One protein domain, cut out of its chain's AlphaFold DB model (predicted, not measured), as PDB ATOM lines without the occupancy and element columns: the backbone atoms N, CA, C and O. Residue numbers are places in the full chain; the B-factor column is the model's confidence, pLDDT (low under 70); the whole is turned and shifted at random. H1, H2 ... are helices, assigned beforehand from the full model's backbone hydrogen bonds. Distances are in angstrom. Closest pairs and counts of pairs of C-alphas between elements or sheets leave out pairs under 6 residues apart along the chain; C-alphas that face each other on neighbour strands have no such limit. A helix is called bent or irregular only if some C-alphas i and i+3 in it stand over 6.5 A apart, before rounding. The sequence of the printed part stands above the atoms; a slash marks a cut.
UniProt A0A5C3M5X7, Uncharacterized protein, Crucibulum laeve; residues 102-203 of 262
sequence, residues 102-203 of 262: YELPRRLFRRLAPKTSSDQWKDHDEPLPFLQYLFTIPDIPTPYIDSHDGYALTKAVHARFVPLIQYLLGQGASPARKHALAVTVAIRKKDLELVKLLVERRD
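This is residues 102 to 203 of the 262 residues of an uncharacterized protein of Crucibulum laeve (UniProt A0A5C3M5X7). Two helical hairpins, H3 with H4 and H5 with H6, stack side by side: H3 packs on H5, and H4 is near H6. Beyond the first hairpin, short H1 packs on H3 and H2 comes close to H4, with a long loop between H1 and H2. The printed part has 102 residues with six named helices, H1 to H6 in order, and no named strand; its class is all helix. It is compact, with a radius of gyration of the C-alphas of 13.1 A, and spans 42 by 31 by 27 A.

H1, residues 107 to 110, touches H3, residues 147 to 159, the hub, through residues 151 to 156 of H3 alone; the closest C-alphas, of Phe 109 and Ala 152, are 6.0 A apart. H2, residues 128 to 136, is close to but not clearly touching H4, residues 162 to 170, with the C-alphas of Leu 128 and Leu 164 closest at 6.0 A. H3 and H4 form a hairpin and touch at a shallow tilt of 29 degrees, opposite ways, closest at C-alphas 156 and 165, 5.8 A. H3 touches H5, residues 177 to 188, at a shallow tilt of 8 degrees, the same way; the closest C-alphas, of Thr 154 and Ala 182, are 4.3 A apart. H5 and H6, residues 192 to 199, form a hairpin, with C-alphas 186 and 195 closest at 5.7 A. Every O i to N i+4 pair is within hydrogen-bond range in H2, H4 and H6, against 7 of 9 in H3 and 6 of 8 in H5; H1 is too short for one.

H1 begins at C-alpha 107 (187.812, 152.755, 197.555). H3 measures 18.0 A and H5 16.9 A from first to last C-alpha; both are irregular, with 8.6 A between C-alphas 149 and 152 and between C-alphas 179 and 182. H6 ends at C-alpha 199 (180.537, 176.506, 206.213).

The C-alphas farthest apart, of Asp 139 and Lys 190, are 42.3 A apart. The printed part has no cut, and the link from H1 to H2 is long, 17 residues. The model's pLDDT is under 70 at residues 117 and 203.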
ATOM      1  N   TYR A 102     177.940 150.988 209.849       92.25
ATOM      2  CA  TYR A 102     179.081 150.369 209.166       92.25
ATOM      3  C   TYR A 102     179.982 151.402 208.482       92.25
ATOM      4  O   TYR A 102     179.537 152.481 208.092       92.25
ATOM      5  N   GLU A 103     181.260 151.076 208.306       94.50
ATOM      6  CA  GLU A 103     182.231 151.984 207.696       94.50
ATOM      7  C   GLU A 103     182.123 152.012 206.166       94.50
ATOM      8  O   GLU A 103     182.107 150.974 205.501       94.50
ATOM      9  N   LEU A 104     182.145 153.215 205.586       95.50
ATOM     10  CA  LEU A 104     182.274 153.404 204.143       95.50
ATOM     11  C   LEU A 104     183.752 153.330 203.724       95.50
ATOM     12  O   LEU A 104     184.562 154.164 204.147       95.50
ATOM     13  N   PRO A 105     184.138 152.393 202.841       95.75
ATOM     14  CA  PRO A 105     185.535 152.208 202.491       95.75
ATOM     15  C   PRO A 105     186.038 153.287 201.535       95.75
ATOM     16  O   PRO A 105     185.385 153.660 200.556       95.75
ATOM     17  N   ARG A 106     187.299 153.699 201.731       96.12
ATOM     18  CA  ARG A 106     187.976 154.708 200.892       96.12
ATOM     19  C   ARG A 106     187.938 154.407 199.389       96.12
ATOM     20  O   ARG A 106     188.050 155.336 198.593       96.12
ATOM     21  N   ARG A 107     187.813 153.136 198.978       95.31
ATOM     22  CA  ARG A 107     187.812 152.755 197.555       95.31
ATOM     23  C   ARG A 107     186.679 153.407 196.759       95.31
ATOM     24  O   ARG A 107     186.915 153.733 195.601       95.31
ATOM     25  N   LEU A 108     185.516 153.636 197.380       95.75
ATOM     26  CA  LEU A 108     184.345 154.224 196.716       95.75
ATOM     27  C   LEU A 108     184.649 155.636 196.213       95.75
ATOM     28  O   LEU A 108     184.197 156.043 195.154       95.75
ATOM     29  N   PHE A 109     185.508 156.350 196.939       96.62
ATOM     30  CA  PHE A 109     185.868 157.736 196.658       96.62
ATOM     31  C   PHE A 109     187.260 157.872 196.033       96.62
ATOM     32  O   PHE A 109     187.675 158.970 195.665       96.62
ATOM     33  N   ARG A 110     188.030 156.780 195.930       94.00
ATOM     34  CA  ARG A 110     189.445 156.828 195.522       94.00
ATOM     35  C   ARG A 110     189.611 157.398 194.114       94.00
ATOM     36  O   ARG A 110     190.523 158.198 193.911       94.00
ATOM     37  N   ARG A 111     188.713 157.014 193.199       93.31
ATOM     38  CA  ARG A 111     188.706 157.417 191.783       93.31
ATOM     39  C   ARG A 111     188.178 158.835 191.541       93.31
ATOM     40  O   ARG A 111     188.262 159.310 190.418       93.31
ATOM     41  N   LEU A 112     187.687 159.522 192.575       94.81
ATOM     42  CA  LEU A 112     187.260 160.910 192.451       94.81
ATOM     43  C   LEU A 112     188.465 161.816 192.171       94.81
ATOM     44  O   LEU A 112     189.375 161.950 193.006       94.81
ATOM     45  N   ALA A 113     188.424 162.443 190.999       92.88
ATOM     46  CA  ALA A 113     189.394 163.402 190.494       92.88
ATOM     47  C   ALA A 113     188.665 164.629 189.913       92.88
ATOM     48  O   ALA A 113     187.504 164.518 189.518       92.88
ATOM     49  N   PRO A 114     189.301 165.812 189.885       91.38
ATOM     50  CA  PRO A 114     188.751 166.959 189.172       91.38
ATOM     51  C   PRO A 114     188.553 166.610 187.693       91.38
ATOM     52  O   PRO A 114     189.485 166.125 187.052       91.38
ATOM     53  N   LYS A 115     187.355 166.858 187.162       89.38
ATOM     54  CA  LYS A 115     187.090 166.784 185.723       89.38
ATOM     55  C   LYS A 115     187.581 168.067 185.034       89.38
ATOM     56  O   LYS A 115     187.710 169.115 185.675       89.38
ATOM     57  N   THR A 116     187.892 167.981 183.743       81.62
ATOM     58  CA  THR A 116     188.226 169.144 182.903       81.62
ATOM     59  C   THR A 116     187.000 170.033 182.708       81.62
ATOM     60  O   THR A 116     185.876 169.553 182.790       81.62
ATOM     61  N   SER A 117     187.202 171.321 182.418       68.38
ATOM     62  CA  SER A 117     186.166 172.372 182.451       68.38
ATOM     63  C   SER A 117     184.879 172.098 181.653       68.38
ATOM     64  O   SER A 117     183.861 172.725 181.931       68.38
ATOM     65  N   SER A 118     184.901 171.183 180.679       74.19
ATOM     66  CA  SER A 118     183.742 170.791 179.866       74.19
ATOM     67  C   SER A 118     182.899 169.645 180.446       74.19
ATOM     68  O   SER A 118     181.755 169.484 180.030       74.19
ATOM     69  N   ASP A 119     183.424 168.849 181.382       85.56
ATOM     70  CA  ASP A 119     182.725 167.705 181.978       85.56
ATOM     71  C   ASP A 119     182.446 167.997 183.458       85.56
ATOM     72  O   ASP A 119     183.356 168.133 184.276       85.56
ATOM     73  N   GLN A 120     181.173 168.150 183.809       87.81
ATOM     74  CA  GLN A 120     180.747 168.391 185.185       87.81
ATOM     75  C   GLN A 120     180.228 167.098 185.798       87.81
ATOM     76  O   GLN A 120     179.584 166.290 185.133       87.81
ATOM     77  N   TRP A 121     180.497 166.912 187.088       94.12
ATOM     78  CA  TRP A 121     179.917 165.813 187.846       94.12
ATOM     79  C   TRP A 121     178.399 165.977 187.975       94.12
ATOM     80  O   TRP A 121     177.926 167.057 188.336       94.12
ATOM     81  N   LYS A 122     177.651 164.904 187.721       94.38
ATOM     82  CA  LYS A 122     176.181 164.873 187.757       94.38
ATOM     83  C   LYS A 122     175.659 163.867 188.779       94.38
ATOM     84  O   LYS A 122     176.398 163.019 189.266       94.38
ATOM     85  N   ASP A 123     174.362 163.929 189.065       93.69
ATOM     86  CA  ASP A 123     173.705 163.079 190.071       93.69
ATOM     87  C   ASP A 123     173.809 161.574 189.777       93.69
ATOM     88  O   ASP A 123     173.794 160.754 190.691       93.69
ATOM     89  N   HIS A 124     173.936 161.216 188.497       94.19
ATOM     90  CA  HIS A 124     174.082 159.836 188.035       94.19
ATOM     91  C   HIS A 124     175.533 159.341 187.997       94.19
ATOM     92  O   HIS A 124     175.759 158.170 187.702       94.19
ATOM     93  N   ASP A 125     176.519 160.201 188.263       94.94
ATOM     94  CA  ASP A 125     177.918 159.786 188.259       94.94
ATOM     95  C   ASP A 125     178.270 159.014 189.544       94.94
ATOM     96  O   ASP A 125     177.914 159.393 190.664       94.94
ATOM     97  N   GLU A 126     179.041 157.937 189.403       94.06
ATOM     98  CA  GLU A 126     179.544 157.174 190.548       94.06
ATOM     99  C   GLU A 126     180.476 158.029 191.434       94.06
ATOM    100  O   GLU A 126     181.299 158.793 190.916       94.06
ATOM    101  N   PRO A 127     180.426 157.892 192.776       95.94
ATOM    102  CA  PRO A 127     179.743 156.844 193.544       95.94
ATOM    103  C   PRO A 127     178.317 157.196 194.015       95.94
ATOM    104  O   PRO A 127     177.794 156.531 194.911       95.94
ATOM    105  N   LEU A 128     177.709 158.284 193.527       96.56
ATOM    106  CA  LEU A 128     176.512 158.852 194.156       96.56
ATOM    107  C   LEU A 128     175.276 157.931 194.088       96.56
ATOM    108  O   LEU A 128     174.707 157.683 195.156       96.56
ATOM    109  N   PRO A 129     174.884 157.350 192.935       96.88
ATOM    110  CA  PRO A 129     173.744 156.430 192.879       96.88
ATOM    111  C   PRO A 129     173.918 155.213 193.789       96.88
ATOM    112  O   PRO A 129     172.987 154.800 194.481       96.88
ATOM    113  N   PHE A 130     175.135 154.663 193.845       95.81
ATOM    114  CA  PHE A 130     175.434 153.533 194.715       95.81
ATOM    115  C   PHE A 130     175.320 153.906 196.199       95.81
ATOM    116  O   PHE A 130     174.752 153.146 196.978       95.81
ATOM    117  N   LEU A 131     175.787 155.092 196.601       96.00
ATOM    118  CA  LEU A 131     175.617 155.578 197.974       96.00
ATOM    119  C   LEU A 131     174.146 155.810 198.320       96.00
ATOM    120  O   LEU A 131     173.714 155.389 199.390       96.00
ATOM    121  N   GLN A 132     173.374 156.428 197.425       95.62
ATOM    122  CA  GLN A 132     171.933 156.607 197.622       95.62
ATOM    123  C   GLN A 132     171.248 155.270 197.879       95.62
ATOM    124  O   GLN A 132     170.522 155.143 198.861       95.62
ATOM    125  N   TYR A 133     171.562 154.262 197.064       95.12
ATOM    126  CA  TYR A 133     171.072 152.907 197.268       95.12
ATOM    127  C   TYR A 133     171.428 152.375 198.667       95.12
ATOM    128  O   TYR A 133     170.518 151.999 199.402       95.12
ATOM    129  N   LEU A 134     172.700 152.446 199.086       93.88
ATOM    130  CA  LEU A 134     173.160 151.977 200.405       93.88
ATOM    131  C   LEU A 134     172.420 152.612 201.595       93.88
ATOM    132  O   LEU A 134     172.208 151.942 202.603       93.88
ATOM    133  N   PHE A 135     172.043 153.888 201.497       92.50
ATOM    134  CA  PHE A 135     171.309 154.601 202.552       92.50
ATOM    135  C   PHE A 135     169.805 154.295 202.572       92.50
ATOM    136  O   PHE A 135     169.143 154.602 203.562       92.50
ATOM    137  N   THR A 136     169.262 153.715 201.501       92.44
ATOM    138  CA  THR A 136     167.831 153.379 201.380       92.44
ATOM    139  C   THR A 136     167.504 151.933 201.735       92.44
ATOM    140  O   THR A 136     166.329 151.576 201.767       92.44
ATOM    141  N   ILE A 137     168.516 151.098 201.987       89.50
ATOM    142  CA  ILE A 137     168.300 149.673 202.232       89.50
ATOM    143  C   ILE A 137     167.592 149.483 203.586       89.50
ATOM    144  O   ILE A 137     168.144 149.898 204.611       89.50
ATOM    145  N   PRO A 138     166.395 148.868 203.615       82.81
ATOM    146  CA  PRO A 138     165.703 148.575 204.864       82.81
ATOM    147  C   PRO A 138     166.440 147.486 205.653       82.81
ATOM    148  O   PRO A 138     167.194 146.694 205.090       82.81
ATOM    149  N   ASP A 139     166.225 147.459 206.969       79.44
ATOM    150  CA  ASP A 139     166.703 146.406 207.885       79.44
ATOM    151  C   ASP A 139     168.227 146.212 207.954       79.44
ATOM    152  O   ASP A 139     168.734 145.269 208.576       79.44
ATOM    153  N   ILE A 140     168.977 147.145 207.364       82.00
ATOM    154  CA  ILE A 140     170.433 147.176 207.370       82.00
ATOM    155  C   ILE A 140     170.909 148.420 208.127       82.00
ATOM    156  O   ILE A 140     170.328 149.499 207.987       82.00
ATOM    157  N   PRO A 141     171.971 148.298 208.947       83.06
ATOM    158  CA  PRO A 141     172.536 149.434 209.662       83.06
ATOM    159  C   PRO A 141     172.910 150.564 208.707       83.06
ATOM    160  O   PRO A 141     173.458 150.327 207.638       83.06
ATOM    161  N   THR A 142     172.653 151.813 209.086       89.25
ATOM    162  CA  THR A 142     173.002 152.946 208.218       89.25
ATOM    163  C   THR A 142     174.525 153.090 208.078       89.25
ATOM    164  O   THR A 142     175.255 152.859 209.048       89.25
ATOM    165  N   PRO A 143     175.047 153.493 206.905       93.06
ATOM    166  CA  PRO A 143     176.469 153.774 206.755       93.06
ATOM    167  C   PRO A 143     176.918 154.943 207.638       93.06
ATOM    168  O   PRO A 143     176.227 155.954 207.787       93.06
ATOM    169  N   TYR A 144     178.132 154.862 208.175       94.50
ATOM    170  CA  TYR A 144     178.772 155.975 208.861       94.50
ATOM    171  C   TYR A 144     179.407 156.933 207.846       94.50
ATOM    172  O   TYR A 144     180.469 156.665 207.278       94.50
ATOM    173  N   ILE A 145     178.759 158.076 207.626       94.38
ATOM    174  CA  ILE A 145     179.135 159.033 206.576       94.38
ATOM    175  C   ILE A 145     180.521 159.672 206.773       94.38
ATOM    176  O   ILE A 145     181.233 159.935 205.805       94.38
ATOM    177  N   ASP A 146     180.943 159.845 208.028       96.00
ATOM    178  CA  ASP A 146     182.229 160.445 208.405       96.00
ATOM    179  C   ASP A 146     183.363 159.408 208.532       96.00
ATOM    180  O   ASP A 146     184.399 159.682 209.145       96.00
ATOM    181  N   SER A 147     183.192 158.217 207.948       94.75
ATOM    182  CA  SER A 147     184.212 157.162 207.939       94.75
ATOM    183  C   SER A 147     185.581 157.687 207.497       94.75
ATOM    184  O   SER A 147     185.701 158.478 206.552       94.75
ATOM    185  N   HIS A 148     186.632 157.213 208.173       95.75
ATOM    186  CA  HIS A 148     188.020 157.623 207.938       95.75
ATOM    187  C   HIS A 148     188.240 159.145 208.020       95.75
ATOM    188  O   HIS A 148     188.885 159.725 207.139       95.75
ATOM    189  N   ASP A 149     187.694 159.776 209.058       95.25
ATOM    190  CA  ASP A 149     187.805 161.212 209.336       95.25
ATOM    191  C   ASP A 149     187.251 162.099 208.210       95.25
ATOM    192  O   ASP A 149     187.889 163.063 207.780       95.25
ATOM    193  N   GLY A 150     186.061 161.769 207.699       95.25
ATOM    194  CA  GLY A 150     185.407 162.560 206.649       95.25
ATOM    195  C   GLY A 150     186.108 162.469 205.286       95.25
ATOM    196  O   GLY A 150     186.086 163.419 204.493       95.25
ATOM    197  N   TYR A 151     186.748 161.328 204.993       97.25
ATOM    198  CA  TYR A 151     187.461 161.099 203.729       97.25
ATOM    199  C   TYR A 151     186.557 161.290 202.504       97.25
ATOM    200  O   TYR A 151     186.987 161.886 201.515       97.25
ATOM    201  N   ALA A 152     185.307 160.819 202.585       97.56
ATOM    202  CA  ALA A 152     184.307 160.945 201.526       97.56
ATOM    203  C   ALA A 152     184.077 162.412 201.136       97.56
ATOM    204  O   ALA A 152     184.273 162.783 199.977       97.56
ATOM    205  N   LEU A 153     183.755 163.257 202.124       98.12
ATOM    206  CA  LEU A 153     183.506 164.684 201.920       98.12
ATOM    207  C   LEU A 153     184.752 165.390 201.378       98.12
ATOM    208  O   LEU A 153     184.673 166.119 200.392       98.12
ATOM    209  N   THR A 154     185.924 165.106 201.949       98.12
ATOM    210  CA  THR A 154     187.194 165.689 201.488       98.12
ATOM    211  C   THR A 154     187.481 165.346 200.021       98.12
ATOM    212  O   THR A 154     187.892 166.212 199.247       98.12
ATOM    213  N   LYS A 155     187.258 164.092 199.603       97.88
ATOM    214  CA  LYS A 155     187.486 163.663 198.214       97.88
ATOM    215  C   LYS A 155     186.445 164.225 197.248       97.88
ATOM    216  O   LYS A 155     186.823 164.596 196.138       97.88
ATOM    217  N   ALA A 156     185.188 164.343 197.667       97.94
ATOM    218  CA  ALA A 156     184.141 164.986 196.875       97.94
ATOM    219  C   ALA A 156     184.458 166.472 196.622       97.94
ATOM    220  O   ALA A 156     184.407 166.925 195.478       97.94
ATOM    221  N   VAL A 157     184.903 167.198 197.658       97.62
ATOM    222  CA  VAL A 157     185.384 168.590 197.564       97.62
ATOM    223  C   VAL A 157     186.589 168.697 196.635       97.62
ATOM    224  O   VAL A 157     186.604 169.520 195.720       97.62
ATOM    225  N   HIS A 158     187.582 167.817 196.800       96.94
ATOM    226  CA  HIS A 158     188.737 167.775 195.908       96.94
ATOM    227  C   HIS A 158     188.327 167.588 194.439       96.94
ATOM    228  O   HIS A 158     188.901 168.235 193.568       96.94
ATOM    229  N   ALA A 159     187.322 166.760 194.154       96.38
ATOM    230  CA  ALA A 159     186.832 166.515 192.799       96.38
ATOM    231  C   ALA A 159     185.854 167.579 192.263       96.38
ATOM    232  O   ALA A 159     185.538 167.534 191.078       96.38
ATOM    233  N   ARG A 160     185.402 168.536 193.094       95.88
ATOM    234  CA  ARG A 160     184.285 169.458 192.791       95.88
ATOM    235  C   ARG A 160     182.995 168.721 192.399       95.88
ATOM    236  O   ARG A 160     182.233 169.179 191.555       95.88
ATOM    237  N   PHE A 161     182.736 167.574 193.024       96.69
ATOM    238  CA  PHE A 161     181.502 166.821 192.807       96.69
ATOM    239  C   PHE A 161     180.378 167.420 193.666       96.69
ATOM    240  O   PHE A 161     180.020 166.872 194.705       96.69
ATOM    241  N   VAL A 162     179.831 168.565 193.240       95.81
ATOM    242  CA  VAL A 162     178.856 169.349 194.022       95.81
ATOM    243  C   VAL A 162     177.630 168.531 194.456       95.81
ATOM    244  O   VAL A 162     177.343 168.558 195.656       95.81
ATOM    245  N   PRO A 163     176.960 167.747 193.583       96.62
ATOM    246  CA  PRO A 163     175.858 166.897 194.031       96.62
ATOM    247  C   PRO A 163     176.220 165.922 195.149       96.62
ATOM    248  O   PRO A 163     175.500 165.804 196.139       96.62
ATOM    249  N   LEU A 164     177.380 165.268 195.043       97.56
ATOM    250  CA  LEU A 164     177.858 164.365 196.080       97.56
ATOM    251  C   LEU A 164     178.129 165.123 197.383       97.56
ATOM    252  O   LEU A 164     177.761 164.644 198.447       97.56
ATOM    253  N   ILE A 165     178.723 166.316 197.329       97.62
ATOM    254  CA  ILE A 165     178.967 167.142 198.523       97.62
ATOM    255  C   ILE A 165     177.646 167.496 199.208       97.62
ATOM    256  O   ILE A 165     177.514 167.301 200.415       97.62
ATOM    257  N   GLN A 166     176.660 167.970 198.446       96.44
ATOM    258  CA  GLN A 166     175.335 168.299 198.969       96.44
ATOM    259  C   GLN A 166     174.656 167.079 199.590       96.44
ATOM    260  O   GLN A 166     174.134 167.177 200.700       96.44
ATOM    261  N   TYR A 167     174.725 165.928 198.919       96.50
ATOM    262  CA  TYR A 167     174.194 164.674 199.436       96.50
ATOM    263  C   TYR A 167     174.870 164.269 200.753       96.50
ATOM    264  O   TYR A 167     174.180 164.034 201.740       96.50
ATOM    265  N   LEU A 168     176.207 164.261 200.812       96.75
ATOM    266  CA  LEU A 168     176.962 163.913 202.022       96.75
ATOM    267  C   LEU A 168     176.609 164.847 203.194       96.75
ATOM    268  O   LEU A 168     176.344 164.369 204.296       96.75
ATOM    269  N   LEU A 169     176.553 166.166 202.966       96.12
ATOM    270  CA  LEU A 169     176.146 167.142 203.987       96.12
ATOM    271  C   LEU A 169     174.684 166.943 204.419       96.12
ATOM    272  O   LEU A 169     174.373 167.075 205.601       96.12
ATOM    273  N   GLY A 170     173.797 166.600 203.481       94.31
ATOM    274  CA  GLY A 170     172.398 166.262 203.750       94.31
ATOM    275  C   GLY A 170     172.239 165.008 204.613       94.31
ATOM    276  O   GLY A 170     171.359 164.969 205.468       94.31
ATOM    277  N   GLN A 171     173.141 164.033 204.463       93.88
ATOM    278  CA  GLN A 171     173.244 162.846 205.325       93.88
ATOM    279  C   GLN A 171     173.978 163.114 206.655       93.88
ATOM    280  O   GLN A 171     174.220 162.193 207.435       93.88
ATOM    281  N   GLY A 172     174.345 164.370 206.937       93.56
ATOM    282  CA  GLY A 172     174.978 164.776 208.191       93.56
ATOM    283  C   GLY A 172     176.502 164.643 208.226       93.56
ATOM    284  O   GLY A 172     177.065 164.613 209.319       93.56
ATOM    285  N   ALA A 173     177.181 164.565 207.076       96.19
ATOM    286  CA  ALA A 173     178.642 164.637 207.037       96.19
ATOM    287  C   ALA A 173     179.135 165.950 207.650       96.19
ATOM    288  O   ALA A 173     178.625 167.025 207.326       96.19
ATOM    289  N   SER A 174     180.145 165.869 208.515       96.31
ATOM    290  CA  SER A 174     180.678 167.041 209.203       96.31
ATOM    291  C   SER A 174     181.874 167.637 208.446       96.31
ATOM    292  O   SER A 174     182.909 166.976 208.303       96.31
ATOM    293  N   PRO A 175     181.808 168.915 208.023       97.12
ATOM    294  CA  PRO A 175     182.949 169.626 207.447       97.12
ATOM    295  C   PRO A 175     184.119 169.800 208.418       97.12
ATOM    296  O   PRO A 175     185.223 170.082 207.963       97.12
ATOM    297  N   ALA A 176     183.900 169.636 209.729       96.56
ATOM    298  CA  ALA A 176     184.909 169.826 210.773       96.56
ATOM    299  C   ALA A 176     185.879 168.642 210.916       96.56
ATOM    300  O   ALA A 176     186.907 168.758 211.592       96.56
ATOM    301  N   ARG A 177     185.592 167.498 210.277       97.12
ATOM    302  CA  ARG A 177     186.439 166.303 210.376       97.12
ATOM    303  C   ARG A 177     187.863 166.575 209.902       97.12
ATOM    304  O   ARG A 177     188.097 167.328 208.955       97.12
ATOM    305  N   LYS A 178     188.816 165.937 210.589       95.75
ATOM    306  CA  LYS A 178     190.255 166.063 210.332       95.75
ATOM    307  C   LYS A 178     190.713 167.526 210.276       95.75
ATOM    308  O   LYS A 178     191.298 167.959 209.288       95.75
ATOM    309  N   HIS A 179     190.408 168.292 211.327       95.62
ATOM    310  CA  HIS A 179     190.722 169.727 211.417       95.62
ATOM    311  C   HIS A 179     190.182 170.529 210.227       95.62
ATOM    312  O   HIS A 179     190.871 171.374 209.660       95.62
ATOM    313  N   ALA A 180     188.955 170.214 209.817       96.50
ATOM    314  CA  ALA A 180     188.293 170.825 208.677       96.50
ATOM    315  C   ALA A 180     189.087 170.756 207.360       96.50
ATOM    316  O   ALA A 180     189.186 171.725 206.593       96.50
ATOM    317  N   LEU A 181     189.650 169.578 207.077       97.31
ATOM    318  CA  LEU A 181     190.442 169.344 205.872       97.31
ATOM    319  C   LEU A 181     189.644 169.632 204.595       97.31
ATOM    320  O   LEU A 181     190.193 170.207 203.659       97.31
ATOM    321  N   ALA A 182     188.357 169.279 204.559       97.88
ATOM    322  CA  ALA A 182     187.484 169.563 203.423       97.88
ATOM    323  C   ALA A 182     187.437 171.070 203.109       97.88
ATOM    324  O   ALA A 182     187.673 171.468 201.971       97.88
ATOM    325  N   VAL A 183     187.235 171.916 204.124       98.19
ATOM    326  CA  VAL A 183     187.222 173.380 203.957       98.19
ATOM    327  C   VAL A 183     188.592 173.886 203.512       98.19
ATOM    328  O   VAL A 183     188.691 174.652 202.559       98.19
ATOM    329  N   THR A 184     189.668 173.386 204.123       98.19
ATOM    330  CA  THR A 184     191.043 173.746 203.740       98.19
ATOM    331  C   THR A 184     191.340 173.411 202.274       98.19
ATOM    332  O   THR A 184     192.005 174.183 201.582       98.19
ATOM    333  N   VAL A 185     190.839 172.278 201.770       97.94
ATOM    334  CA  VAL A 185     190.957 171.912 200.350       97.94
ATOM    335  C   VAL A 185     190.189 172.900 199.471       97.94
ATOM    336  O   VAL A 185     190.747 173.345 198.475       97.94
ATOM    337  N   ALA A 186     188.961 173.282 199.834       98.12
ATOM    338  CA  ALA A 186     188.188 174.276 199.082       98.12
ATOM    339  C   ALA A 186     188.897 175.645 199.022       98.12
ATOM    340  O   ALA A 186     189.036 176.215 197.940       98.12
ATOM    341  N   ILE A 187     189.455 176.106 200.150       98.38
ATOM    342  CA  ILE A 187     190.245 177.346 200.235       98.38
ATOM    343  C   ILE A 187     191.452 177.301 199.294       98.38
ATOM    344  O   ILE A 187     191.668 178.222 198.510       98.38
ATOM    345  N   ARG A 188     192.221 176.205 199.310       97.62
ATOM    346  CA  ARG A 188     193.391 176.037 198.426       97.62
ATOM    347  C   ARG A 188     193.031 176.032 196.945       97.62
ATOM    348  O   ARG A 188     193.873 176.353 196.114       97.62
ATOM    349  N   LYS A 189     191.795 175.660 196.609       95.81
ATOM    350  CA  LYS A 189     191.269 175.712 195.240       95.81
ATOM    351  C   LYS A 189     190.677 177.077 194.875       95.81
ATOM    352  O   LYS A 189     190.162 177.189 193.764       95.81
ATOM    353  N   LYS A 190     190.757 178.068 195.777       97.44
ATOM    354  CA  LYS A 190     190.204 179.424 195.634       97.44
ATOM    355  C   LYS A 190     188.733 179.405 195.207       97.44
ATOM    356  O   LYS A 190     188.337 180.074 194.265       97.44
ATOM    357  N   ASP A 191     187.952 178.529 195.836       96.88
ATOM    358  CA  ASP A 191     186.566 178.263 195.456       96.88
ATOM    359  C   ASP A 191     185.626 178.750 196.566       96.88
ATOM    360  O   ASP A 191     185.291 177.996 197.485       96.88
ATOM    361  N   LEU A 192     185.262 180.039 196.523       97.75
ATOM    362  CA  LEU A 192     184.433 180.676 197.551       97.75
ATOM    363  C   LEU A 192     183.072 179.991 197.700       97.75
ATOM    364  O   LEU A 192     182.650 179.723 198.822       97.75
ATOM    365  N   GLU A 193     182.408 179.655 196.596       96.62
ATOM    366  CA  GLU A 193     181.104 178.985 196.634       96.62
ATOM    367  C   GLU A 193     181.181 177.631 197.340       96.62
ATOM    368  O   GLU A 193     180.295 177.267 198.116       96.62
ATOM    369  N   LEU A 194     182.274 176.898 197.131       96.56
ATOM    370  CA  LEU A 194     182.511 175.633 197.809       96.56
ATOM    371  C   LEU A 194     182.804 175.814 199.302       96.56
ATOM    372  O   LEU A 194     182.352 175.005 200.114       96.56
ATOM    373  N   VAL A 195     183.518 176.877 199.684       97.81
ATOM    374  CA  VAL A 195     183.708 177.241 201.097       97.81
ATOM    375  C   VAL A 195     182.370 177.601 201.740       97.81
ATOM    376  O   VAL A 195     182.037 177.026 202.777       97.81
ATOM    377  N   LYS A 196     181.566 178.463 201.104       96.88
ATOM    378  CA  LYS A 196     180.219 178.827 201.568       96.88
ATOM    379  C   LYS A 196     179.338 177.588 201.718       96.88
ATOM    380  O   LYS A 196     178.701 177.416 202.751       96.88
ATOM    381  N   LEU A 197     179.366 176.666 200.751       96.31
ATOM    382  CA  LEU A 197     178.614 175.410 200.809       96.31
ATOM    383  C   LEU A 197     178.970 174.550 202.035       96.31
ATOM    384  O   LEU A 197     178.082 173.919 202.613       96.31
ATOM    385  N   LEU A 198     180.248 174.505 202.414       96.75
ATOM    386  CA  LEU A 198     180.731 173.717 203.549       96.75
ATOM    387  C   LEU A 198     180.493 174.413 204.895       96.75
ATOM    388  O   LEU A 198     180.176 173.732 205.867       96.75
ATOM    389  N   VAL A 199     180.654 175.734 204.966       96.44
ATOM    390  CA  VAL A 199     180.537 176.506 206.213       96.44
ATOM    391  C   VAL A 199     179.078 176.799 206.541       96.44
ATOM    392  O   VAL A 199     178.622 176.526 207.648       96.44
ATOM    393  N   GLU A 200     178.319 177.321 205.586       93.44
ATOM    394  CA  GLU A 200     176.952 177.771 205.829       93.44
ATOM    395  C   GLU A 200     176.002 176.593 205.911       93.44
ATOM    396  O   GLU A 200     176.157 175.593 205.209       93.44
ATOM    397  N   ARG A 201     174.953 176.715 206.726       85.56
ATOM    398  CA  ARG A 201     173.874 175.732 206.754       85.56
ATOM    399  C   ARG A 201     172.753 176.168 205.816       85.56
ATOM    400  O   ARG A 201     171.931 177.009 206.157       85.56
ATOM    401  N   ARG A 202     172.709 175.569 204.624       74.75
ATOM    402  CA  ARG A 202     171.552 175.681 203.722       74.75
ATOM    403  C   ARG A 202     170.519 174.631 204.120       74.75
ATOM    404  O   ARG A 202     170.843 173.442 204.105       74.75
ATOM    405  N   ASP A 203     169.316 175.060 204.497       57.66
ATOM    406  CA  ASP A 203     168.190 174.135 204.637       57.66
ATOM    407  C   ASP A 203     167.924 173.476 203.277       57.66
ATOM    408  O   ASP A 203     167.954 174.169 202.252       57.66
TER     409      ASP A 203